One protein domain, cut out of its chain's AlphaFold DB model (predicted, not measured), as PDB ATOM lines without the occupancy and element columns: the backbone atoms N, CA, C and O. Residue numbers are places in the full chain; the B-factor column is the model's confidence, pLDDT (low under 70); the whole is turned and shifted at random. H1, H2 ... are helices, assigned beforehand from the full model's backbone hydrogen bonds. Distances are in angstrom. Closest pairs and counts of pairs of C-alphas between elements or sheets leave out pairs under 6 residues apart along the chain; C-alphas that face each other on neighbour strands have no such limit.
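Overview. This is residues 184 to 360 of the 477 residues of an uncharacterized protein of bacterium (UniProt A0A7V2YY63). One very long helix, H3, runs along most of an elongated body; H1 and H2 pack on its earlier part, H4 and H5 on its later part. H3, H4 and H5 make an up-and-down bundle, each running against the one before it in the chain. The printed part has 177 residues with five named helices, H1 to H5 in chain order, and no named strand: all helix. It is extended, with a radius of gyration of the C-alphas of 24.6 A, and spans 82 by 30 by 17 A, only just a rod.

Arrangement. The hub is H3, residues 248 to 299, which touches the four other helices. With residues 249 to 257 alone it touches H1, residues 186 to 193, at a shallow tilt of 25 degrees, the same way; the closest C-alphas, of Ile 189 and Leu 250, are 5.6 A apart. H2, residues 217 to 240, touches H3 at a steep tilt of 41 degrees, opposite ways, with residues 227 to 234 alone; the closest C-alphas are those of Tyr 227 and Leu 261, 6.9 A. H4, residues 313 to 325, forms a hairpin with H3, with C-alphas 272 and 324 closest at 4.7 A. H5, residues 333 to 359, touches H3 at 29 degrees, a shallow tilt, the same way; C-alphas 287 and 345 are closest, 6.6 A. H1 and H2 are apart from H4 and H5. In H1 to H5 every O i to N i+4 pair is within hydrogen-bond range.

Along the chain. H3 measures 76.4 A from C-alpha 248 at (-36.563, -47.795, -107.035) to C-alpha 299 at (-78.214, -99.844, -69.719). H5 measures 38.9 A, H2 34.4 A, H4 18.5 A and H1 10.4 A.

Size, cuts and confidence. The C-alphas farthest apart, of Gly 184 and Pro 302, are 82.7 A apart. The links H1 to H2 and H3 to H4 are long, with 23 and 13 residues. The printed part has no cut, and no printed residue has pLDDT under 70.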
ATOM      1  N   GLY A 184     -23.359 -52.006-106.418       82.25
ATOM      2  CA  GLY A 184     -23.529 -52.702-105.139       82.25
ATOM      3  C   GLY A 184     -24.954 -53.192-104.845       82.25
ATOM      4  O   GLY A 184     -25.126 -54.055-103.989       82.25
ATOM      5  N   GLU A 185     -25.975 -52.678-105.536       89.06
ATOM      6  CA  GLU A 185     -27.382 -53.083-105.370       89.06
ATOM      7  C   GLU A 185     -27.757 -54.268-106.257       89.06
ATOM      8  O   GLU A 185     -28.565 -55.105-105.859       89.06
ATOM      9  N   GLN A 186     -27.145 -54.359-107.440       90.69
ATOM     10  CA  GLN A 186     -27.476 -55.368-108.445       90.69
ATOM     11  C   GLN A 186     -27.443 -56.814-107.913       90.69
ATOM     12  O   GLN A 186     -28.410 -57.542-108.153       90.69
ATOM     13  N   PRO A 187     -26.436 -57.237-107.118       93.38
ATOM     14  CA  PRO A 187     -26.421 -58.589-106.556       93.38
ATOM     15  C   PRO A 187     -27.596 -58.860-105.605       93.38
ATOM     16  O   PRO A 187     -28.079 -59.988-105.521       93.38
ATOM     17  N   TRP A 188     -28.076 -57.836-104.889       94.94
ATOM     18  CA  TRP A 188     -29.226 -57.961-103.991       94.94
ATOM     19  C   TRP A 188     -30.539 -58.029-104.757       94.94
ATOM     20  O   TRP A 188     -31.376 -58.875-104.440       94.94
ATOM     21  N   ILE A 189     -30.696 -57.198-105.790       94.00
ATOM     22  CA  ILE A 189     -31.856 -57.251-106.685       94.00
ATOM     23  C   ILE A 189     -31.964 -58.655-107.283       94.00
ATOM     24  O   ILE A 189     -32.993 -59.302-107.123       94.00
ATOM     25  N   GLU A 190     -30.897 -59.172-107.896       93.38
ATOM     26  CA  GLU A 190     -30.895 -60.506-108.512       93.38
ATOM     27  C   GLU A 190     -31.204 -61.615-107.500       93.38
ATOM     28  O   GLU A 190     -31.985 -62.524-107.789       93.38
ATOM     29  N   ARG A 191     -30.656 -61.517-106.285       95.12
ATOM     30  CA  ARG A 191     -30.853 -62.518-105.235       95.12
ATOM     31  C   ARG A 191     -32.265 -62.535-104.651       95.12
ATOM     32  O   ARG A 191     -32.737 -63.608-104.287       95.12
ATOM     33  N   LEU A 192     -32.919 -61.384-104.507       96.38
ATOM     34  CA  LEU A 192     -34.251 -61.291-103.895       96.38
ATOM     35  C   LEU A 192     -35.380 -61.418-104.930       96.38
ATOM     36  O   LEU A 192     -36.427 -61.997-104.642       96.38
ATOM     37  N   LYS A 193     -35.158 -60.933-106.157       95.62
ATOM     38  CA  LYS A 193     -36.167 -60.880-107.226       95.62
ATOM     39  C   LYS A 193     -36.696 -62.260-107.626       95.62
ATOM     40  O   LYS A 193     -37.872 -62.381-107.963       95.62
ATOM     41  N   VAL A 194     -35.877 -63.309-107.516       96.38
ATOM     42  CA  VAL A 194     -36.280 -64.696-107.822       96.38
ATOM     43  C   VAL A 194     -37.456 -65.200-106.978       96.38
ATOM     44  O   VAL A 194     -38.162 -66.103-107.415       96.38
ATOM     45  N   TYR A 195     -37.697 -64.605-105.805       97.31
ATOM     46  CA  TYR A 195     -38.786 -65.008-104.914       97.31
ATOM     47  C   TYR A 195     -40.112 -64.292-105.204       97.31
ATOM     48  O   TYR A 195     -41.156 -64.774-104.775       97.31
ATOM     49  N   VAL A 196     -40.098 -63.171-105.935       95.50
ATOM     50  CA  VAL A 196     -41.280 -62.302-106.131       95.50
ATOM     51  C   VAL A 196     -41.758 -62.217-107.577       95.50
ATOM     52  O   VAL A 196     -42.849 -61.709-107.833       95.50
ATOM     53  N   VAL A 197     -40.970 -62.705-108.538       91.31
ATOM     54  CA  VAL A 197     -41.380 -62.746-109.944       91.31
ATOM     55  C   VAL A 197     -42.139 -64.047-110.211       91.31
ATOM     56  O   VAL A 197     -41.551 -65.123-110.090       91.31
ATOM     57  N   PRO A 198     -43.426 -63.989-110.595       87.38
ATOM     58  CA  PRO A 198     -44.194 -65.187-110.895       87.38
ATOM     59  C   PRO A 198     -43.736 -65.842-112.202       87.38
ATOM     60  O   PRO A 198     -43.229 -65.183-113.111       87.38
ATOM     61  N   VAL A 199     -43.990 -67.146-112.333       85.31
ATOM     62  CA  VAL A 199     -43.583 -67.963-113.496       85.31
ATOM     63  C   VAL A 199     -44.100 -67.399-114.820       85.31
ATOM     64  O   VAL A 199     -43.367 -67.342-115.803       85.31
ATOM     65  N   TYR A 200     -45.340 -66.902-114.847       85.38
ATOM     66  CA  TYR A 200     -45.929 -66.301-116.050       85.38
ATOM     67  C   TYR A 200     -45.275 -64.966-116.458       85.38
ATOM     68  O   TYR A 200     -45.476 -64.514-117.580       85.38
ATOM     69  N   ASN A 201     -44.459 -64.370-115.582       86.62
ATOM     70  CA  ASN A 201     -43.616 -63.206-115.861       86.62
ATOM     71  C   ASN A 201     -42.130 -63.591-116.031       86.62
ATOM     72  O   ASN A 201     -41.253 -62.742-115.874       86.62
ATOM     73  N   GLY A 202     -41.835 -64.862-116.328       84.50
ATOM     74  CA  GLY A 202     -40.468 -65.359-116.531       84.50
ATOM     75  C   GLY A 202     -39.697 -65.663-115.243       84.50
ATOM     76  O   GLY A 202     -38.472 -65.759-115.281       84.50
ATOM     77  N   GLY A 203     -40.388 -65.790-114.107       85.56
ATOM     78  CA  GLY A 203     -39.791 -66.200-112.836       85.56
ATOM     79  C   GLY A 203     -39.468 -67.695-112.759       85.56
ATOM     80  O   GLY A 203     -39.974 -68.500-113.540       85.56
ATOM     81  N   ASP A 204     -38.643 -68.075-111.783       88.62
ATOM     82  CA  ASP A 204     -38.278 -69.473-111.531       88.62
ATOM     83  C   ASP A 204     -39.357 -70.170-110.683       88.62
ATOM     84  O   ASP A 204     -39.597 -69.813-109.529       88.62
ATOM     85  N   GLU A 205     -39.993 -71.206-111.235       87.81
ATOM     86  CA  GLU A 205     -41.030 -72.010-110.567       87.81
ATOM     87  C   GLU A 205     -40.550 -72.679-109.266       87.81
ATOM     88  O   GLU A 205     -41.353 -73.032-108.396       87.81
ATOM     89  N   LYS A 206     -39.238 -72.883-109.123       92.94
ATOM     90  CA  LYS A 206     -38.631 -73.470-107.924       92.94
ATOM     91  C   LYS A 206     -38.297 -72.429-106.859       92.94
ATOM     92  O   LYS A 206     -37.963 -72.825-105.745       92.94
ATOM     93  N   LYS A 207     -38.369 -71.135-107.183       94.44
ATOM     94  CA  LYS A 207     -38.007 -70.029-106.282       94.44
ATOM     95  C   LYS A 207     -39.154 -69.074-105.994       94.44
ATOM     96  O   LYS A 207     -39.141 -68.450-104.944       94.44
ATOM     97  N   TYR A 208     -40.144 -68.969-106.871       95.44
ATOM     98  CA  TYR A 208     -41.265 -68.063-106.664       95.44
ATOM     99  C   TYR A 208     -42.065 -68.426-105.403       95.44
ATOM    100  O   TYR A 208     -42.614 -69.526-105.291       95.44
ATOM    101  N   LEU A 209     -42.149 -67.489-104.456       95.94
ATOM    102  CA  LEU A 209     -42.943 -67.642-103.244       95.94
ATOM    103  C   LEU A 209     -44.407 -67.343-103.563       95.94
ATOM    104  O   LEU A 209     -44.788 -66.199-103.791       95.94
ATOM    105  N   ILE A 210     -45.247 -68.376-103.525       95.44
ATOM    106  CA  ILE A 210     -46.701 -68.205-103.565       95.44
ATOM    107  C   ILE A 210     -47.164 -67.821-102.150       95.44
ATOM    108  O   ILE A 210     -47.049 -68.660-101.253       95.44
ATOM    109  N   PRO A 211     -47.713 -66.611-101.925       93.75
ATOM    110  CA  PRO A 211     -47.996 -66.088-100.587       93.75
ATOM    111  C   PRO A 211     -49.322 -66.612-100.008       93.75
ATOM    112  O   PRO A 211     -50.138 -65.862 -99.479       93.75
ATOM    113  N   SER A 212     -49.576 -67.916-100.135       93.50
ATOM    114  CA  SER A 212     -50.761 -68.572 -99.583       93.50
ATOM    115  C   SER A 212     -50.483 -70.011 -99.159       93.50
ATOM    116  O   SER A 212     -49.704 -70.731 -99.792       93.50
ATOM    117  N   ALA A 213     -51.157 -70.445 -98.098       90.69
ATOM    118  CA  ALA A 213     -51.202 -71.837 -97.680       90.69
ATOM    119  C   ALA A 213     -52.093 -72.669 -98.621       90.69
ATOM    120  O   ALA A 213     -52.981 -72.149 -99.301       90.69
ATOM    121  N   THR A 214     -51.863 -73.980 -98.661       89.31
ATOM    122  CA  THR A 214     -52.668 -74.930 -99.437       89.31
ATOM    123  C   THR A 214     -52.869 -76.231 -98.666       89.31
ATOM    124  O   THR A 214     -52.064 -76.589 -97.812       89.31
ATOM    125  N   MET A 215     -53.949 -76.947 -98.989       81.50
ATOM    126  CA  MET A 215     -54.251 -78.269 -98.429       81.50
ATOM    127  C   MET A 215     -53.459 -79.403 -99.093       81.50
ATOM    128  O   MET A 215     -53.444 -80.519 -98.581       81.50
ATOM    129  N   GLU A 216     -52.842 -79.154-100.250       89.00
ATOM    130  CA  GLU A 216     -52.036 -80.164-100.937       89.00
ATOM    131  C   GLU A 216     -50.655 -80.236-100.272       89.00
ATOM    132  O   GLU A 216     -49.898 -79.266-100.284       89.00
ATOM    133  N   ARG A 217     -50.350 -81.371 -99.633       83.56
ATOM    134  CA  ARG A 217     -49.176 -81.510 -98.760       83.56
ATOM    135  C   ARG A 217     -47.857 -81.337 -99.506       83.56
ATOM    136  O   ARG A 217     -46.946 -80.728 -98.949       83.56
ATOM    137  N   ALA A 218     -47.732 -81.862-100.726       88.50
ATOM    138  CA  ALA A 218     -46.473 -81.782-101.466       88.50
ATOM    139  C   ALA A 218     -46.160 -80.334-101.885       88.50
ATOM    140  O   ALA A 218     -45.045 -79.847-101.696       88.50
ATOM    141  N   GLU A 219     -47.165 -79.620-102.373       91.19
ATOM    142  CA  GLU A 219     -47.106 -78.211-102.735       91.19
ATOM    143  C   GLU A 219     -46.899 -77.336-101.499       91.19
ATOM    144  O   GLU A 219     -46.086 -76.412-101.532       91.19
ATOM    145  N   MET A 220     -47.561 -77.634-100.377       90.81
ATOM    146  CA  MET A 220     -47.332 -76.889 -99.140       90.81
ATOM    147  C   MET A 220     -45.890 -77.053 -98.654       90.81
ATOM    148  O   MET A 220     -45.246 -76.068 -98.300       90.81
ATOM    149  N   GLN A 221     -45.341 -78.269 -98.717       88.94
ATOM    150  CA  GLN A 221     -43.942 -78.530 -98.381       88.94
ATOM    151  C   GLN A 221     -42.982 -77.752 -99.292       88.94
ATOM    152  O   GLN A 221     -42.010 -77.168 -98.809       88.94
ATOM    153  N   LYS A 222     -43.270 -77.697-100.599       92.69
ATOM    154  CA  LYS A 222     -42.507 -76.883-101.558       92.69
ATOM    155  C   LYS A 222     -42.523 -75.406-101.152       92.69
ATOM    156  O   LYS A 222     -41.463 -74.787-101.067       92.69
ATOM    157  N   ARG A 223     -43.699 -74.852-100.842       93.88
ATOM    158  CA  ARG A 223     -43.852 -73.446-100.426       93.88
ATOM    159  C   ARG A 223     -43.140 -73.139 -99.114       93.88
ATOM    160  O   ARG A 223     -42.505 -72.096 -99.017       93.88
ATOM    161  N   LEU A 224     -43.190 -74.045 -98.137       91.25
ATOM    162  CA  LEU A 224     -42.454 -73.915 -96.875       91.25
ATOM    163  C   LEU A 224     -40.937 -73.859 -97.098       91.25
ATOM    164  O   LEU A 224     -40.259 -73.042 -96.474       91.25
ATOM    165  N   GLY A 225     -40.412 -74.683 -98.009       93.06
ATOM    166  CA  GLY A 225     -39.002 -74.637 -98.402       93.06
ATOM    167  C   GLY A 225     -38.619 -73.286 -99.008       93.06
ATOM    168  O   GLY A 225     -37.676 -72.646 -98.548       93.06
ATOM    169  N   ILE A 226     -39.407 -72.808 -99.976       96.06
ATOM    170  CA  ILE A 226     -39.186 -71.503-100.619       96.06
ATOM    171  C   ILE A 226     -39.289 -70.362 -99.600       96.06
ATOM    172  O   ILE A 226     -38.447 -69.468 -99.595       96.06
ATOM    173  N   TYR A 227     -40.277 -70.404 -98.706       95.25
ATOM    174  CA  TYR A 227     -40.442 -69.421 -97.639       95.25
ATOM    175  C   TYR A 227     -39.215 -69.354 -96.724       95.25
ATOM    176  O   TYR A 227     -38.769 -68.258 -96.382       95.25
ATOM    177  N   ALA A 228     -38.645 -70.501 -96.342       94.06
ATOM    178  CA  ALA A 228     -37.446 -70.548 -95.508       94.06
ATOM    179  C   ALA A 228     -36.230 -69.928 -96.221       94.06
ATOM    180  O   ALA A 228     -35.513 -69.120 -95.625       94.06
ATOM    181  N   GLU A 229     -36.027 -70.247 -97.502       96.19
ATOM    182  CA  GLU A 229     -34.956 -69.664 -98.323       96.19
ATOM    183  C   GLU A 229     -35.126 -68.148 -98.504       96.19
ATOM    184  O   GLU A 229     -34.184 -67.381 -98.282       96.19
ATOM    185  N   ALA A 230     -36.338 -67.712 -98.854       96.81
ATOM    186  CA  ALA A 230     -36.708 -66.313 -99.025       96.81
ATOM    187  C   ALA A 230     -36.528 -65.512 -97.726       96.81
ATOM    188  O   ALA A 230     -35.943 -64.428 -97.734       96.81
ATOM    189  N   SER A 231     -36.965 -66.073 -96.594       95.69
ATOM    190  CA  SER A 231     -36.806 -65.468 -95.267       95.69
ATOM    191  C   SER A 231     -35.334 -65.302 -94.898       95.69
ATOM    192  O   SER A 231     -34.939 -64.242 -94.413       95.69
ATOM    193  N   ALA A 232     -34.503 -66.318 -95.160       96.31
ATOM    194  CA  ALA A 232     -33.066 -66.252 -94.910       96.31
ATOM    195  C   ALA A 232     -32.379 -65.195 -95.791       96.31
ATOM    196  O   ALA A 232     -31.582 -64.401 -95.290       96.31
ATOM    197  N   ALA A 233     -32.727 -65.135 -97.082       96.00
ATOM    198  CA  ALA A 233     -32.207 -64.124 -97.999       96.00
ATOM    199  C   ALA A 233     -32.609 -62.702 -97.570       96.00
ATOM    200  O   ALA A 233     -31.768 -61.801 -97.565       96.00
ATOM    201  N   MET A 234     -33.862 -62.512 -97.145       96.38
ATOM    202  CA  MET A 234     -34.359 -61.227 -96.654       96.38
ATOM    203  C   MET A 234     -33.701 -60.819 -95.327       96.38
ATOM    204  O   MET A 234     -33.372 -59.650 -95.128       96.38
ATOM    205  N   ALA A 235     -33.456 -61.769 -94.419       95.44
ATOM    206  CA  ALA A 235     -32.737 -61.519 -93.171       95.44
ATOM    207  C   ALA A 235     -31.275 -61.112 -93.421       95.44
ATOM    208  O   ALA A 235     -30.772 -60.184 -92.784       95.44
ATOM    209  N   GLU A 236     -30.599 -61.761 -94.371       95.75
ATOM    210  CA  GLU A 236     -29.237 -61.393 -94.758       95.75
ATOM    211  C   GLU A 236     -29.189 -60.017 -95.427       95.75
ATOM    212  O   GLU A 236     -28.324 -59.208 -95.091       95.75
ATOM    213  N   TYR A 237     -30.150 -59.711 -96.303       95.06
ATOM    214  CA  TYR A 237     -30.295 -58.382 -96.897       95.06
ATOM    215  C   TYR A 237     -30.497 -57.298 -95.833       95.06
ATOM    216  O   TYR A 237     -29.828 -56.270 -95.867       95.06
ATOM    217  N   ARG A 238     -31.338 -57.540 -94.821       93.19
ATOM    218  CA  ARG A 238     -31.520 -56.597 -93.702       93.19
ATOM    219  C   ARG A 238     -30.228 -56.358 -92.909       93.19
ATOM    220  O   ARG A 238     -30.052 -55.277 -92.356       93.19
ATOM    221  N   LYS A 239     -29.328 -57.346 -92.850       93.31
ATOM    222  CA  LYS A 239     -28.053 -57.258 -92.119       93.31
ATOM    223  C   LYS A 239     -26.928 -56.610 -92.932       93.31
ATOM    224  O   LYS A 239     -26.152 -55.838 -92.378       93.31
ATOM    225  N   SER A 240     -26.817 -56.964 -94.209       91.56
ATOM    226  CA  SER A 240     -25.638 -56.688 -95.046       91.56
ATOM    227  C   SER A 240     -25.961 -55.889 -96.311       91.56
ATOM    228  O   SER A 240     -25.068 -55.621 -97.114       91.56
ATOM    229  N   GLY A 241     -27.229 -55.540 -96.520       88.50
ATOM    230  CA  GLY A 241     -27.686 -54.774 -97.668       88.50
ATOM    231  C   GLY A 241     -27.254 -53.303 -97.627       88.50
ATOM    232  O   GLY A 241     -26.745 -52.818 -96.607       88.50
ATOM    233  N   PRO A 242     -27.460 -52.574 -98.737       87.19
ATOM    234  CA  PRO A 242     -27.133 -51.156 -98.849       87.19
ATOM    235  C   PRO A 242     -27.843 -50.320 -97.771       87.19
ATOM    236  O   PRO A 242     -29.058 -50.407 -97.608       87.19
ATOM    237  N   GLN A 243     -27.079 -49.494 -97.048       79.00
ATOM    238  CA  GLN A 243     -27.559 -48.675 -95.917       79.00
ATOM    239  C   GLN A 243     -27.929 -47.227 -96.315       79.00
ATOM    240  O   GLN A 243     -28.267 -46.415 -95.459       79.00
ATOM    241  N   GLY A 244     -27.814 -46.882 -97.603       78.31
ATOM    242  CA  GLY A 244     -28.070 -45.542 -98.144       78.31
ATOM    243  C   GLY A 244     -29.374 -45.440 -98.937       78.31
ATOM    244  O   GLY A 244     -30.237 -46.310 -98.853       78.31
ATOM    245  N   ALA A 245     -29.509 -44.370 -99.730       81.12
ATOM    246  CA  ALA A 245     -30.611 -44.234-100.681       81.12
ATOM    247  C   ALA A 245     -30.595 -45.410-101.670       81.12
ATOM    248  O   ALA A 245     -29.582 -45.638-102.332       81.12
ATOM    249  N   LYS A 246     -31.707 -46.146-101.729       88.75
ATOM    250  CA  LYS A 246     -31.885 -47.324-102.580       88.75
ATOM    251  C   LYS A 246     -32.424 -46.910-103.946       88.75
ATOM    252  O   LYS A 246     -33.197 -45.955-104.038       88.75
ATOM    253  N   SER A 247     -32.081 -47.655-104.992       91.69
ATOM    254  CA  SER A 247     -32.826 -47.569-106.254       91.69
ATOM    255  C   SER A 247     -34.298 -47.956-106.077       91.69
ATOM    256  O   SER A 247     -34.683 -48.688-105.157       91.69
ATOM    257  N   GLU A 248     -35.136 -47.463-106.989       92.00
ATOM    258  CA  GLU A 248     -36.563 -47.795-107.035       92.00
ATOM    259  C   GLU A 248     -36.776 -49.306-107.208       92.00
ATOM    260  O   GLU A 248     -37.607 -49.891-106.520       92.00
ATOM    261  N   GLU A 249     -35.961 -49.961-108.043       93.00
ATOM    262  CA  GLU A 249     -36.044 -51.410-108.267       93.00
ATOM    263  C   GLU A 249     -35.727 -52.215-107.001       93.00
ATOM    264  O   GLU A 249     -36.467 -53.141-106.665       93.00
ATOM    265  N   LEU A 250     -34.667 -51.863-106.262       93.50
ATOM    266  CA  LEU A 250     -34.351 -52.550-105.008       93.50
ATOM    267  C   LEU A 250     -35.451 -52.335-103.960       93.50
ATOM    268  O   LEU A 250     -35.812 -53.273-103.251       93.50
ATOM    269  N   THR A 251     -36.014 -51.126-103.899       94.25
ATOM    270  CA  THR A 251     -37.118 -50.788-102.988       94.25
ATOM    271  C   THR A 251     -38.385 -51.587-103.313       94.25
ATOM    272  O   THR A 251     -39.033 -52.113-102.404       94.25
ATOM    273  N   ASP A 252     -38.724 -51.729-104.596       94.44
ATOM    274  CA  ASP A 252     -39.869 -52.516-105.068       94.44
ATOM    275  C   ASP A 252     -39.706 -54.012-104.752       94.44
ATOM    276  O   ASP A 252     -40.614 -54.632-104.196       94.44
ATOM    277  N   VAL A 253     -38.532 -54.589-105.032       95.94
ATOM    278  CA  VAL A 253     -38.245 -56.005-104.738       95.94
ATOM    279  C   VAL A 253     -38.281 -56.284-103.232       95.94
ATOM    280  O   VAL A 253     -38.880 -57.274-102.813       95.94
ATOM    281  N   GLU A 254     -37.681 -55.414-102.415       95.31
ATOM    282  CA  GLU A 254     -37.731 -55.505-100.950       95.31
ATOM    283  C   GLU A 254     -39.167 -55.467-100.425       95.31
ATOM    284  O   GLU A 254     -39.544 -56.307 -99.604       95.31
ATOM    285  N   THR A 255     -39.968 -54.518-100.917       96.50
ATOM    286  CA  THR A 255     -41.361 -54.344-100.492       96.50
ATOM    287  C   THR A 255     -42.180 -55.579-100.842       96.50
ATOM    288  O   THR A 255     -42.766 -56.197 -99.954       96.50
ATOM    289  N   LYS A 256     -42.130 -56.018-102.106       97.31
ATOM    290  CA  LYS A 256     -42.849 -57.211-102.578       97.31
ATOM    291  C   LYS A 256     -42.458 -58.467-101.813       97.31
ATOM    292  O   LYS A 256     -43.323 -59.280-101.495       97.31
ATOM    293  N   LEU A 257     -41.169 -58.644-101.518       97.44
ATOM    294  CA  LEU A 257     -40.710 -59.828-100.797       97.44
ATOM    295  C   LEU A 257     -41.167 -59.793 -99.340       97.44
ATOM    296  O   LEU A 257     -41.631 -60.812 -98.834       97.44
ATOM    297  N   SER A 258     -41.081 -58.637 -98.677       96.56
ATOM    298  CA  SER A 258     -41.579 -58.493 -97.307       96.56
ATOM    299  C   SER A 258     -43.084 -58.758 -97.235       96.56
ATOM    300  O   SER A 258     -43.517 -59.549 -96.401       96.56
ATOM    301  N   GLU A 259     -43.866 -58.175 -98.147       97.31
ATOM    302  CA  GLU A 259     -45.310 -58.405 -98.234       97.31
ATOM    303  C   GLU A 259     -45.642 -59.878 -98.493       97.31
ATOM    304  O   GLU A 259     -46.508 -60.434 -97.821       97.31
ATOM    305  N   ALA A 260     -44.941 -60.537 -99.419       97.19
ATOM    306  CA  ALA A 260     -45.161 -61.950 -99.721       97.19
ATOM    307  C   ALA A 260     -44.841 -62.859 -98.521       97.19
ATOM    308  O   ALA A 260     -45.585 -63.804 -98.247       97.19
ATOM    309  N   LEU A 261     -43.765 -62.566 -97.783       96.56
ATOM    310  CA  LEU A 261     -43.403 -63.287 -96.559       96.56
ATOM    311  C   LEU A 261     -44.464 -63.102 -95.462       96.56
ATOM    312  O   LEU A 261     -44.875 -64.083 -94.836       96.56
ATOM    313  N   ASP A 262     -44.938 -61.874 -95.251       95.69
ATOM    314  CA  ASP A 262     -45.953 -61.576 -94.238       95.69
ATOM    315  C   ASP A 262     -47.310 -62.199 -94.595       95.69
ATOM    316  O   ASP A 262     -47.933 -62.849 -93.751       95.69
ATOM    317  N   GLN A 263     -47.740 -62.091 -95.855       96.38
ATOM    318  CA  GLN A 263     -48.966 -62.721 -96.357       96.38
ATOM    319  C   GLN A 263     -48.915 -64.246 -96.235       96.38
ATOM    320  O   GLN A 263     -49.877 -64.861 -95.771       96.38
ATOM    321  N   PHE A 264     -47.786 -64.872 -96.582       95.81
ATOM    322  CA  PHE A 264     -47.623 -66.315 -96.425       95.81
ATOM    323  C   PHE A 264     -47.730 -66.741 -94.956       95.81
ATOM    324  O   PHE A 264     -48.446 -67.695 -94.636       95.81
ATOM    325  N   LYS A 265     -47.068 -66.008 -94.048       91.56
ATOM    326  CA  LYS A 265     -47.128 -66.262 -92.602       91.56
ATOM    327  C   LYS A 265     -48.557 -66.134 -92.068       91.56
ATOM    328  O   LYS A 265     -49.016 -67.019 -91.344       91.56
ATOM    329  N   GLN A 266     -49.271 -65.075 -92.448       93.06
ATOM    330  CA  GLN A 266     -50.673 -64.868 -92.072       93.06
ATOM    331  C   GLN A 266     -51.568 -65.989 -92.605       93.06
ATOM    332  O   GLN A 266     -52.363 -66.547 -91.851       93.06
ATOM    333  N   SER A 267     -51.383 -66.384 -93.867       94.94
ATOM    334  CA  SER A 267     -52.148 -67.466 -94.484       94.94
ATOM    335  C   SER A 267     -51.929 -68.810 -93.776       94.94
ATOM    336  O   SER A 267     -52.893 -69.534 -93.528       94.94
ATOM    337  N   CYS A 268     -50.692 -69.122 -93.374       92.06
ATOM    338  CA  CYS A 268     -50.391 -70.313 -92.572       92.06
ATOM    339  C   CYS A 268     -51.069 -70.265 -91.196       92.06
ATOM    340  O   CYS A 268     -51.684 -71.246 -90.773       92.06
ATOM    341  N   ALA A 269     -50.995 -69.125 -90.503       90.38
ATOM    342  CA  ALA A 269     -51.602 -68.957 -89.185       90.38
ATOM    343  C   ALA A 269     -53.136 -69.078 -89.234       90.38
ATOM    344  O   ALA A 269     -53.744 -69.714 -88.368       90.38
ATOM    345  N   GLU A 270     -53.765 -68.505 -90.259       92.56
ATOM    346  CA  GLU A 270     -55.210 -68.586 -90.472       92.56
ATOM    347  C   GLU A 270     -55.649 -70.013 -90.825       92.56
ATOM    348  O   GLU A 270     -56.619 -70.521 -90.260       92.56
ATOM    349  N   TYR A 271     -54.877 -70.710 -91.667       91.69
ATOM    350  CA  TYR A 271     -55.088 -72.128 -91.961       91.69
ATOM    351  C   TYR A 271     -55.046 -72.987 -90.689       91.69
ATOM    352  O   TYR A 271     -55.947 -73.799 -90.446       91.69
ATOM    353  N   ALA A 272     -54.036 -72.775 -89.841       92.69
ATOM    354  CA  ALA A 272     -53.891 -73.489 -88.578       92.69
ATOM    355  C   ALA A 272     -55.061 -73.207 -87.632       92.69
ATOM    356  O   ALA A 272     -55.645 -74.135 -87.073       92.69
ATOM    357  N   LYS A 273     -55.432 -71.929 -87.483       93.56
ATOM    358  CA  LYS A 273     -56.552 -71.491 -86.643       93.56
ATOM    359  C   LYS A 273     -57.853 -72.173 -87.061       93.56
ATOM    360  O   LYS A 273     -58.510 -72.773 -86.214       93.56
ATOM    361  N   ASN A 274     -58.188 -72.118 -88.348       94.00
ATOM    362  CA  ASN A 274     -59.420 -72.698 -88.878       94.00
ATOM    363  C   ASN A 274     -59.440 -74.221 -88.693       94.00
ATOM    364  O   ASN A 274     -60.452 -74.774 -88.271       94.00
ATOM    365  N   THR A 275     -58.309 -74.890 -88.930       94.31
ATOM    366  CA  THR A 275     -58.187 -76.342 -88.733       94.31
ATOM    367  C   THR A 275     -58.350 -76.727 -87.261       94.31
ATOM    368  O   THR A 275     -59.085 -77.662 -86.947       94.31
ATOM    369  N   ILE A 276     -57.706 -76.000 -86.342       96.75
ATOM    370  CA  ILE A 276     -57.824 -76.225 -84.893       96.75
ATOM    371  C   ILE A 276     -59.277 -76.050 -84.440       96.75
ATOM    372  O   ILE A 276     -59.785 -76.882 -83.688       96.75
ATOM    373  N   GLU A 277     -59.950 -74.993 -84.896       97.00
ATOM    374  CA  GLU A 277     -61.347 -74.726 -84.554       97.00
ATOM    375  C   GLU A 277     -62.286 -75.811 -85.097       97.00
ATOM    376  O   GLU A 277     -63.092 -76.356 -84.340       97.00
ATOM    377  N   GLU A 278     -62.140 -76.184 -86.370       96.94
ATOM    378  CA  GLU A 278     -62.945 -77.232 -87.002       96.94
ATOM    379  C   GLU A 278     -62.783 -78.576 -86.278       96.94
ATOM    380  O   GLU A 278     -63.774 -79.222 -85.926       96.94
ATOM    381  N   VAL A 279     -61.539 -78.997 -86.025       97.69
ATOM    382  CA  VAL A 279     -61.250 -80.263 -85.339       97.69
ATOM    383  C   VAL A 279     -61.786 -80.237 -83.911       97.69
ATOM    384  O   VAL A 279     -62.404 -81.210 -83.486       97.69
ATOM    385  N   SER A 280     -61.618 -79.125 -83.191       98.12
ATOM    386  CA  SER A 280     -62.158 -78.958 -81.838       98.12
ATOM    387  C   SER A 280     -63.679 -79.151 -81.808       98.12
ATOM    388  O   SER A 280     -64.192 -79.956 -81.029       98.12
ATOM    389  N   GLN A 281     -64.408 -78.487 -82.714       98.06
ATOM    390  CA  GLN A 281     -65.866 -78.607 -82.811       98.06
ATOM    391  C   GLN A 281     -66.307 -80.031 -83.175       98.06
ATOM    392  O   GLN A 281     -67.248 -80.561 -82.581       98.06
ATOM    393  N   GLN A 282     -65.623 -80.668 -84.129       97.75
ATOM    394  CA  GLN A 282     -65.911 -82.048 -84.525       97.75
ATOM    395  C   GLN A 282     -65.682 -83.023 -83.362       97.75
ATOM    396  O   GLN A 282     -66.526 -83.879 -83.102       97.75
ATOM    397  N   MET A 283     -64.583 -82.872 -82.622       98.25
ATOM    398  CA  MET A 283     -64.269 -83.714 -81.467       98.25
ATOM    399  C   MET A 283     -65.249 -83.515 -80.308       98.25
ATOM    400  O   MET A 283     -65.608 -84.496 -79.658       98.25
ATOM    401  N   GLU A 284     -65.740 -82.296 -80.078       98.06
ATOM    402  CA  GLU A 284     -66.784 -82.042 -79.078       98.06
ATOM    403  C   GLU A 284     -68.096 -82.748 -79.447       98.06
ATOM    404  O   GLU A 284     -68.695 -83.426 -78.610       98.06
ATOM    405  N   GLN A 285     -68.512 -82.691 -80.717       97.06
ATOM    406  CA  GLN A 285     -69.685 -83.434 -81.191       97.06
ATOM    407  C   GLN A 285     -69.515 -84.947 -80.997       97.06
ATOM    408  O   GLN A 285     -70.437 -85.618 -80.530       97.06
ATOM    409  N   GLN A 286     -68.328 -85.490 -81.296       97.38
ATOM    410  CA  GLN A 286     -68.035 -86.908 -81.053       97.38
ATOM    411  C   GLN A 286     -68.021 -87.249 -79.562       97.38
ATOM    412  O   GLN A 286     -68.530 -88.296 -79.170       97.38
ATOM    413  N   SER A 287     -67.503 -86.360 -78.714       97.56
ATOM    414  CA  SER A 287     -67.515 -86.533 -77.260       97.56
ATOM    415  C   SER A 287     -68.942 -86.607 -76.713       97.56
ATOM    416  O   SER A 287     -69.247 -87.484 -75.897       97.56
ATOM    417  N   GLN A 288     -69.834 -85.732 -77.188       97.75
ATOM    418  CA  GLN A 288     -71.256 -85.740 -76.834       97.75
ATOM    419  C   GLN A 288     -71.959 -86.997 -77.343       97.75
ATOM    420  O   GLN A 288     -72.703 -87.632 -76.596       97.75
ATOM    421  N   TRP A 289     -71.686 -87.404 -78.581       97.44
ATOM    422  CA  TRP A 289     -72.220 -88.647 -79.119       97.44
ATOM    423  C   TRP A 289     -71.757 -89.860 -78.301       97.44
ATOM    424  O   TRP A 289     -72.593 -90.681 -77.921       97.44
ATOM    425  N   LEU A 290     -70.474 -89.939 -77.933       97.75
ATOM    426  CA  LEU A 290     -69.950 -91.012 -77.085       97.75
ATOM    427  C   LEU A 290     -70.637 -91.063 -75.718       97.75
ATOM    428  O   LEU A 290     -70.916 -92.165 -75.256       97.75
ATOM    429  N   LYS A 291     -71.008 -89.923 -75.114       97.88
ATOM    430  CA  LYS A 291     -71.796 -89.920 -73.862       97.88
ATOM    431  C   LYS A 291     -73.105 -90.693 -74.017       97.88
ATOM    432  O   LYS A 291     -73.443 -91.516 -73.173       97.88
ATOM    433  N   THR A 292     -73.800 -90.517 -75.142       97.25
ATOM    434  CA  THR A 292     -75.031 -91.283 -75.412       97.25
ATOM    435  C   THR A 292     -74.762 -92.783 -75.574       97.25
ATOM    436  O   THR A 292     -75.590 -93.607 -75.187       97.25
ATOM    437  N   GLN A 293     -73.598 -93.166 -76.108       97.44
ATOM    438  CA  GLN A 293     -73.211 -94.576 -76.228       97.44
ATOM    439  C   GLN A 293     -72.785 -95.161 -74.878       97.44
ATOM    440  O   GLN A 293     -73.080 -96.320 -74.599       97.44
ATOM    441  N   GLU A 294     -72.156 -94.371 -74.011       97.31
ATOM    442  CA  GLU A 294     -71.811 -94.752 -72.638       97.31
ATOM    443  C   GLU A 294     -73.067 -95.025 -71.805       97.31
ATOM    444  O   GLU A 294     -73.124 -96.020 -71.081       97.31
ATOM    445  N   GLU A 295     -74.117 -94.222 -71.977       96.06
ATOM    446  CA  GLU A 295     -75.425 -94.476 -71.365       96.06
ATOM    447  C   GLU A 295     -76.064 -95.776 -71.874       96.06
ATOM    448  O   GLU A 295     -76.589 -96.559 -71.080       96.06
ATOM    449  N   LYS A 296     -76.008 -96.046 -73.187       94.75
ATOM    450  CA  LYS A 296     -76.492 -97.320 -73.754       94.75
ATOM    451  C   LYS A 296     -75.702 -98.509 -73.219       94.75
ATOM    452  O   LYS A 296     -76.293 -99.505 -72.804       94.75
ATOM    453  N   LYS A 297     -74.374 -98.380 -73.166       94.00
ATOM    454  CA  LYS A 297     -73.481 -99.366 -72.554       94.00
ATOM    455  C   LYS A 297     -73.898 -99.650 -71.110       94.00
ATOM    456  O   LYS A 297     -73.988-100.818 -70.747       94.00
ATOM    457  N   ALA A 298     -74.174 -98.617 -70.314       93.44
ATOM    458  CA  ALA A 298     -74.590 -98.762 -68.919       93.44
ATOM    459  C   ALA A 298     -75.961 -99.444 -68.770       93.44
ATOM    460  O   ALA A 298     -76.152-100.233 -67.848       93.44
ATOM    461  N   LYS A 299     -76.900 -99.179 -69.688       92.81
ATOM    462  CA  LYS A 299     -78.214 -99.844 -69.719       92.81
ATOM    463  C   LYS A 299     -78.127-101.323 -70.094       92.81
ATOM    464  O   LYS A 299     -78.982-102.087 -69.658       92.81
ATOM    465  N   ASN A 300     -77.115-101.713 -70.873       88.19
ATOM    466  CA  ASN A 300     -76.902-103.091 -71.322       88.19
ATOM    467  C   ASN A 300     -78.152-103.693 -71.999       88.19
ATOM    468  O   ASN A 300     -78.503-104.845 -71.757       88.19
ATOM    469  N   ASP A 301     -78.842-102.885 -72.812       86.12
ATOM    470  CA  ASP A 301     -80.041-103.284 -73.552       86.12
ATOM    471  C   ASP A 301     -79.647-104.021 -74.848       86.12
ATOM    472  O   ASP A 301     -79.100-103.387 -75.757       86.12
ATOM    473  N   PRO A 302     -79.934-105.333 -74.981       81.06
ATOM    474  CA  PRO A 302     -79.590-106.099 -76.178       81.06
ATOM    475  C   PRO A 302     -80.284-105.606 -77.454       81.06
ATOM    476  O   PRO A 302     -79.774-105.840 -78.548       81.06
ATOM    477  N   GLN A 303     -81.432-104.925 -77.339       83.50
ATOM    478  CA  GLN A 303     -82.151-104.372 -78.493       83.50
ATOM    479  C   GLN A 303     -81.560-103.039 -78.964       83.50
ATOM    480  O   GLN A 303     -81.803-102.613 -80.093       83.50
ATOM    481  N   ASN A 304     -80.766-102.378 -78.120       88.19
ATOM    482  CA  ASN A 304     -80.156-101.086 -78.409       88.19
ATOM    483  C   ASN A 304     -78.706-101.027 -77.896       88.19
ATOM    484  O   ASN A 304     -78.386-100.213 -77.019       88.19
ATOM    485  N   PRO A 305     -77.815-101.877 -78.439       89.38
ATOM    486  CA  PRO A 305     -76.427-101.927 -78.012       89.38
ATOM    487  C   PRO A 305     -75.705-100.605 -78.320       89.38
ATOM    488  O   PRO A 305     -76.066 -99.892 -79.267       89.38
ATOM    489  N   PRO A 306     -74.643-100.276 -77.567       94.25
ATOM    490  CA  PRO A 306     -73.825 -99.121 -77.873       94.25
ATOM    491  C   PRO A 306     -73.152 -99.307 -79.239       94.25
ATOM    492  O   PRO A 306     -72.801-100.421 -79.653       94.25
ATOM    493  N   LEU A 307     -72.994 -98.200 -79.955       93.69
ATOM    494  CA  LEU A 307     -72.332 -98.160 -81.250       93.69
ATOM    495  C   LEU A 307     -70.921 -97.599 -81.070       93.69
ATOM    496  O   LEU A 307     -70.773 -96.565 -80.422       93.69
ATOM    497  N   PRO A 308     -69.882 -98.249 -81.614       93.75
ATOM    498  CA  PRO A 308     -68.545 -97.674 -81.632       93.75
ATOM    499  C   PRO A 308     -68.430 -96.591 -82.709       93.75
ATOM    500  O   PRO A 308     -69.182 -96.587 -83.687       93.75
ATOM    501  N   MET A 309     -67.458 -95.694 -82.558       93.62
ATOM    502  CA  MET A 309     -67.125 -94.711 -83.586       93.62
ATOM    503  C   MET A 309     -66.698 -95.402 -84.888       93.62
ATOM    504  O   MET A 309     -66.209 -96.539 -84.900       93.62
ATOM    505  N   GLN A 310     -66.817 -94.695 -86.009       90.00
ATOM    506  CA  GLN A 310     -66.197 -95.146 -87.254       90.00
ATOM    507  C   GLN A 310     -64.667 -95.114 -87.121       90.00
ATOM    508  O   GLN A 310     -64.099 -94.261 -86.437       90.00
ATOM    509  N   LYS A 311     -63.996 -96.097 -87.731       81.38
ATOM    510  CA  LYS A 311     -62.566 -96.384 -87.505       81.38
ATOM    511  C   LYS A 311     -61.642 -95.249 -87.966       81.38
ATOM    512  O   LYS A 311     -60.575 -95.047 -87.395       81.38
ATOM    513  N   ASP A 312     -62.041 -94.540 -89.006       91.25
ATOM    514  CA  ASP A 312     -61.274 -93.520 -89.711       91.25
ATOM    515  C   ASP A 312     -61.390 -92.121 -89.091       91.25
ATOM    516  O   ASP A 312     -60.464 -91.324 -89.233       91.25
ATOM    517  N   ILE A 313     -62.457 -91.836 -88.335       93.25
ATOM    518  CA  ILE A 313     -62.688 -90.518 -87.717       93.25
ATOM    519  C   ILE A 313     -61.493 -90.080 -86.854       93.25
ATOM    520  O   ILE A 313     -60.945 -88.992 -87.040       93.25
ATOM    521  N   LEU A 314     -61.038 -90.942 -85.939       93.88
ATOM    522  CA  LEU A 314     -59.938 -90.617 -85.020       93.88
ATOM    523  C   LEU A 314     -58.586 -90.497 -85.740       93.88
ATOM    524  O   LEU A 314     -57.715 -89.742 -85.301       93.88
ATOM    525  N   GLN A 315     -58.395 -91.229 -86.842       94.06
ATOM    526  CA  GLN A 315     -57.212 -91.087 -87.694       94.06
ATOM    527  C   GLN A 315     -57.246 -89.754 -88.456       94.06
ATOM    528  O   GLN A 315     -56.222 -89.077 -88.540       94.06
ATOM    529  N   GLY A 316     -58.422 -89.352 -88.944       95.00
ATOM    530  CA  GLY A 316     -58.642 -88.058 -89.583       95.00
ATOM    531  C   GLY A 316     -58.317 -86.889 -88.652       95.00
ATOM    532  O   GLY A 316     -57.611 -85.967 -89.057       95.00
ATOM    533  N   TYR A 317     -58.744 -86.949 -87.387       96.75
ATOM    534  CA  TYR A 317     -58.382 -85.929 -86.394       96.75
ATOM    535  C   TYR A 317     -56.879 -85.889 -86.124       96.75
ATOM    536  O   TYR A 317     -56.300 -84.807 -86.121       96.75
ATOM    537  N   ALA A 318     -56.231 -87.047 -85.959       96.12
ATOM    538  CA  ALA A 318     -54.786 -87.107 -85.749       96.12
ATOM    539  C   ALA A 318     -54.013 -86.419 -86.886       96.12
ATOM    540  O   ALA A 318     -53.136 -85.601 -86.617       96.12
ATOM    541  N   ALA A 319     -54.386 -86.706 -88.138       93.50
ATOM    542  CA  ALA A 319     -53.765 -86.111 -89.316       93.50
ATOM    543  C   ALA A 319     -53.970 -84.589 -89.374       93.50
ATOM    544  O   ALA A 319     -53.005 -83.858 -89.568       93.50
ATOM    545  N   LYS A 320     -55.194 -84.098 -89.134       93.69
ATOM    546  CA  LYS A 320     -55.479 -82.652 -89.119       93.69
ATOM    547  C   LYS A 320     -54.727 -81.914 -88.003       93.69
ATOM    548  O   LYS A 320     -54.251 -80.804 -88.218       93.69
ATOM    549  N   ILE A 321     -54.605 -82.521 -86.819       95.62
ATOM    550  CA  ILE A 321     -53.831 -81.959 -85.698       95.62
ATOM    551  C   ILE A 321     -52.343 -81.890 -86.056       95.62
ATOM    552  O   ILE A 321     -51.684 -80.900 -85.741       95.62
ATOM    553  N   GLU A 322     -51.809 -82.931 -86.698       92.44
ATOM    554  CA  GLU A 322     -50.425 -82.955 -87.174       92.44
ATOM    555  C   GLU A 322     -50.180 -81.868 -88.227       92.44
ATOM    556  O   GLU A 322     -49.254 -81.075 -88.056       92.44
ATOM    557  N   ASP A 323     -51.055 -81.749 -89.228       88.19
ATOM    558  CA  ASP A 323     -50.957 -80.724 -90.271       88.19
ATOM    559  C   ASP A 323     -51.020 -79.304 -89.677       88.19
ATOM    560  O   ASP A 323     -50.176 -78.462 -89.978       88.19
ATOM    561  N   ALA A 324     -51.960 -79.038 -88.762       91.62
ATOM    562  CA  ALA A 324     -52.059 -77.741 -88.089       91.62
ATOM    563  C   ALA A 324     -50.831 -77.427 -87.218       91.62
ATOM    564  O   ALA A 324     -50.449 -76.263 -87.089       91.62
ATOM    565  N   SER A 325     -50.189 -78.451 -86.641       91.00
ATOM    566  CA  SER A 325     -49.017 -78.278 -85.774       91.00
ATOM    567  C   SER A 325     -47.779 -77.740 -86.500       91.00
ATOM    568  O   SER A 325     -46.875 -77.221 -85.851       91.00
ATOM    569  N   ILE A 326     -47.746 -77.828 -87.835       87.38
ATOM    570  CA  ILE A 326     -46.663 -77.294 -88.673       87.38
ATOM    571  C   ILE A 326     -46.655 -75.756 -88.657       87.38
ATOM    572  O   ILE A 326     -45.598 -75.140 -88.788       87.38
ATOM    573  N   PHE A 327     -47.824 -75.139 -88.476       87.56
ATOM    574  CA  PHE A 327     -48.045 -73.700 -88.654       87.56
ATOM    575  C   PHE A 327     -48.208 -72.924 -87.346       87.56
ATOM    576  O   PHE A 327     -48.534 -71.737 -87.365       87.56
ATOM    577  N   VAL A 328     -48.021 -73.590 -86.209       87.38
ATOM    578  CA  VAL A 328     -48.119 -72.980 -84.882       87.38
ATOM    579  C   VAL A 328     -46.845 -73.204 -84.089       87.38
ATOM    580  O   VAL A 328     -45.938 -73.936 -84.493       87.38
ATOM    581  N   GLU A 329     -46.807 -72.570 -82.926       83.94
ATOM    582  CA  GLU A 329     -45.676 -72.641 -82.032       83.94
ATOM    583  C   GLU A 329     -45.314 -74.038 -81.565       83.94
ATOM    584  O   GLU A 329     -46.157 -74.934 -81.418       83.94
ATOM    585  N   LYS A 330     -44.019 -74.198 -81.260       83.00
ATOM    586  CA  LYS A 330     -43.592 -75.357 -80.484       83.00
ATOM    587  C   LYS A 330     -44.380 -75.356 -79.185       83.00
ATOM    588  O   LYS A 330     -44.389 -74.366 -78.469       83.00
ATOM    589  N   ASP A 331     -45.014 -76.485 -78.899       88.44
ATOM    590  CA  ASP A 331     -45.774 -76.675 -77.670       88.44
ATOM    591  C   ASP A 331     -47.011 -75.753 -77.563       88.44
ATOM    592  O   ASP A 331     -47.449 -75.434 -76.458       88.44
ATOM    593  N   ASP A 332     -47.621 -75.369 -78.702       91.25
ATOM    594  CA  ASP A 332     -48.889 -74.623 -78.715       91.25
ATOM    595  C   ASP A 332     -49.949 -75.343 -77.847       91.25
ATOM    596  O   ASP A 332     -50.288 -76.511 -78.109       91.25
ATOM    597  N   PRO A 333     -50.507 -74.669 -76.821       95.31
ATOM    598  CA  PRO A 333     -51.403 -75.299 -75.858       95.31
ATOM    599  C   PRO A 333     -52.697 -75.812 -76.500       95.31
ATOM    600  O   PRO A 333     -53.298 -76.758 -75.991       95.31
ATOM    601  N   ARG A 334     -53.123 -75.247 -77.637       95.94
ATOM    602  CA  ARG A 334     -54.315 -75.698 -78.369       95.94
ATOM    603  C   ARG A 334     -54.065 -77.048 -79.031       95.94
ATOM    604  O   ARG A 334     -54.928 -77.919 -78.972       95.94
ATOM    605  N   ILE A 335     -52.876 -77.260 -79.599       96.75
ATOM    606  CA  ILE A 335     -52.479 -78.564 -80.152       96.75
ATOM    607  C   ILE A 335     -52.358 -79.603 -79.035       96.75
ATOM    608  O   ILE A 335     -52.820 -80.733 -79.200       96.75
ATOM    609  N   ALA A 336     -51.772 -79.233 -77.894       96.44
ATOM    610  CA  ALA A 336     -51.692 -80.118 -76.733       96.44
ATOM    611  C   ALA A 336     -53.090 -80.520 -76.224       96.44
ATOM    612  O   ALA A 336     -53.341 -81.705 -75.997       96.44
ATOM    613  N   ALA A 337     -54.018 -79.561 -76.130       97.69
ATOM    614  CA  ALA A 337     -55.404 -79.816 -75.753       97.69
ATOM    615  C   ALA A 337     -56.108 -80.761 -76.741       97.69
ATOM    616  O   ALA A 337     -56.688 -81.754 -76.313       97.69
ATOM    617  N   LEU A 338     -55.992 -80.526 -78.055       98.25
ATOM    618  CA  LEU A 338     -56.576 -81.412 -79.071       98.25
ATOM    619  C   LEU A 338     -56.016 -82.838 -78.992       98.25
ATOM    620  O   LEU A 338     -56.775 -83.801 -79.079       98.25
ATOM    621  N   LYS A 339     -54.704 -82.999 -78.780       98.00
ATOM    622  CA  LYS A 339     -54.094 -84.324 -78.578       98.00
ATOM    623  C   LYS A 339     -54.645 -85.011 -77.330       98.00
ATOM    624  O   LYS A 339     -54.979 -86.189 -77.395       98.00
ATOM    625  N   SER A 340     -54.794 -84.279 -76.227       98.12
ATOM    626  CA  SER A 340     -55.395 -84.810 -74.999       98.12
ATOM    627  C   SER A 340     -56.837 -85.270 -75.225       98.12
ATOM    628  O   SER A 340     -57.192 -86.380 -74.837       98.12
ATOM    629  N   THR A 341     -57.663 -84.456 -75.889       98.19
ATOM    630  CA  THR A 341     -59.047 -84.829 -76.222       98.19
ATOM    631  C   THR A 341     -59.084 -86.045 -77.149       98.19
ATOM    632  O   THR A 341     -59.966 -86.889 -77.030       98.19
ATOM    633  N   LEU A 342     -58.120 -86.183 -78.063       98.12
ATOM    634  CA  LEU A 342     -58.063 -87.319 -78.982       98.12
ATOM    635  C   LEU A 342     -57.787 -88.631 -78.243       98.12
ATOM    636  O   LEU A 342     -58.406 -89.646 -78.561       98.12
ATOM    637  N   GLU A 343     -56.900 -88.610 -77.250       98.06
ATOM    638  CA  GLU A 343     -56.649 -89.773 -76.392       98.06
ATOM    639  C   GLU A 343     -57.849 -90.115 -75.497       98.06
ATOM    640  O   GLU A 343     -58.157 -91.297 -75.315       98.06
ATOM    641  N   ASP A 344     -58.577 -89.110 -74.997       98.06
ATOM    642  CA  ASP A 344     -59.838 -89.333 -74.274       98.06
ATOM    643  C   ASP A 344     -60.868 -90.047 -75.163       98.06
ATOM    644  O   ASP A 344     -61.384 -91.107 -74.799       98.06
ATOM    645  N   LEU A 345     -61.096 -89.535 -76.381       98.00
ATOM    646  CA  LEU A 345     -62.007 -90.154 -77.347       98.00
ATOM    647  C   LEU A 345     -61.589 -91.591 -77.685       98.00
ATOM    648  O   LEU A 345     -62.441 -92.477 -77.719       98.00
ATOM    649  N   ARG A 346     -60.289 -91.849 -77.889       97.38
ATOM    650  CA  ARG A 346     -59.754 -93.205 -78.132       97.38
ATOM    651  C   ARG A 346     -60.063 -94.148 -76.978       97.38
ATOM    652  O   ARG A 346     -60.518 -95.268 -77.207       97.38
ATOM    653  N   THR A 347     -59.829 -93.698 -75.752       97.81
ATOM    654  CA  THR A 347     -60.044 -94.497 -74.542       97.81
ATOM    655  C   THR A 347     -61.521 -94.842 -74.369       97.81
ATOM    656  O   THR A 347     -61.880 -96.002 -74.143       97.81
ATOM    657  N   ARG A 348     -62.397 -93.848 -74.534       97.69
ATOM    658  CA  ARG A 348     -63.848 -94.012 -74.406       97.69
ATOM    659  C   ARG A 348     -64.419 -94.898 -75.514       97.69
ATOM    660  O   ARG A 348     -65.155 -95.839 -75.218       97.69
ATOM    661  N   ASP A 349     -64.012 -94.690 -76.767       97.56
ATOM    662  CA  ASP A 349     -64.407 -95.543 -77.896       97.56
ATOM    663  C   ASP A 349     -63.925 -96.992 -77.723       97.56
ATOM    664  O   ASP A 349     -64.693 -97.928 -77.943       97.56
ATOM    665  N   ALA A 350     -62.694 -97.213 -77.249       96.00
ATOM    666  CA  ALA A 350     -62.196 -98.557 -76.951       96.00
ATOM    667  C   ALA A 350     -63.064 -99.268 -75.897       96.00
ATOM    668  O   ALA A 350     -63.414-100.441 -76.059       96.00
ATOM    669  N   ALA A 351     -63.489 -98.547 -74.857       96.38
ATOM    670  CA  ALA A 351     -64.378 -99.078 -73.830       96.38
ATOM    671  C   ALA A 351     -65.797 -99.383 -74.354       96.38
ATOM    672  O   ALA A 351     -66.470-100.260 -73.798       96.38
ATOM    673  N   ILE A 352     -66.263 -98.672 -75.385       96.56
ATOM    674  CA  ILE A 352     -67.518 -98.957 -76.096       96.56
ATOM    675  C   ILE A 352     -67.366-100.174 -77.010       96.56
ATOM    676  O   ILE A 352     -68.215-101.062 -76.975       96.56
ATOM    677  N   ARG A 353     -66.275-100.265 -77.779       94.81
ATOM    678  CA  ARG A 353     -65.973-101.430 -78.624       94.81
ATOM    679  C   ARG A 353     -65.907-102.709 -77.805       94.81
ATOM    680  O   ARG A 353     -66.519-103.696 -78.198       94.81
ATOM    681  N   GLN A 354     -65.228-102.680 -76.661       93.94
ATOM    682  CA  GLN A 354     -65.159-103.839 -75.775       93.94
ATOM    683  C   GLN A 354     -66.550-104.240 -75.275       93.94
ATOM    684  O   GLN A 354     -66.936-105.398 -75.406       93.94
ATOM    685  N   ALA A 355     -67.343-103.277 -74.795       93.38
ATOM    686  CA  ALA A 355     -68.709-103.553 -74.356       93.38
ATOM    687  C   ALA A 355     -69.577-104.120 -75.486       93.38
ATOM    688  O   ALA A 355     -70.350-105.045 -75.260       93.38
ATOM    689  N   ARG A 356     -69.418-103.614 -76.714       92.88
ATOM    690  CA  ARG A 356     -70.111-104.135 -77.891       92.88
ATOM    691  C   ARG A 356     -69.761-105.603 -78.131       92.88
ATOM    692  O   ARG A 356     -70.676-106.404 -78.243       92.88
ATOM    693  N   VAL A 357     -68.478-105.972 -78.128       93.00
ATOM    694  CA  VAL A 357     -68.025-107.375 -78.259       93.00
ATOM    695  C   VAL A 357     -68.633-108.256 -77.162       93.00
ATOM    696  O   VAL A 357     -69.138-109.349 -77.435       93.00
ATOM    697  N   ASP A 358     -68.609-107.768 -75.921       90.75
ATOM    698  CA  ASP A 358     -69.114-108.488 -74.752       90.75
ATOM    699  C   ASP A 358     -70.631-108.698 -74.807       90.75
ATOM    700  O   ASP A 358     -71.125-109.701 -74.276       90.75
ATOM    701  N   GLN A 359     -71.364-107.785 -75.453       90.38
ATOM    702  CA  GLN A 359     -72.824-107.778 -75.591       90.38
ATOM    703  C   GLN A 359     -73.330-108.446 -76.872       90.38
ATOM    704  O   GLN A 359     -74.459-108.930 -76.875       90.38
ATOM    705  N   THR A 360     -72.519-108.555 -77.929       91.81
ATOM    706  CA  THR A 360     -72.910-109.265 -79.152       91.81
ATOM    707  C   THR A 360     -73.286-110.709 -78.812       91.81
ATOM    708  O   THR A 360     -72.535-111.426 -78.139       91.81
TER     709      THR A 360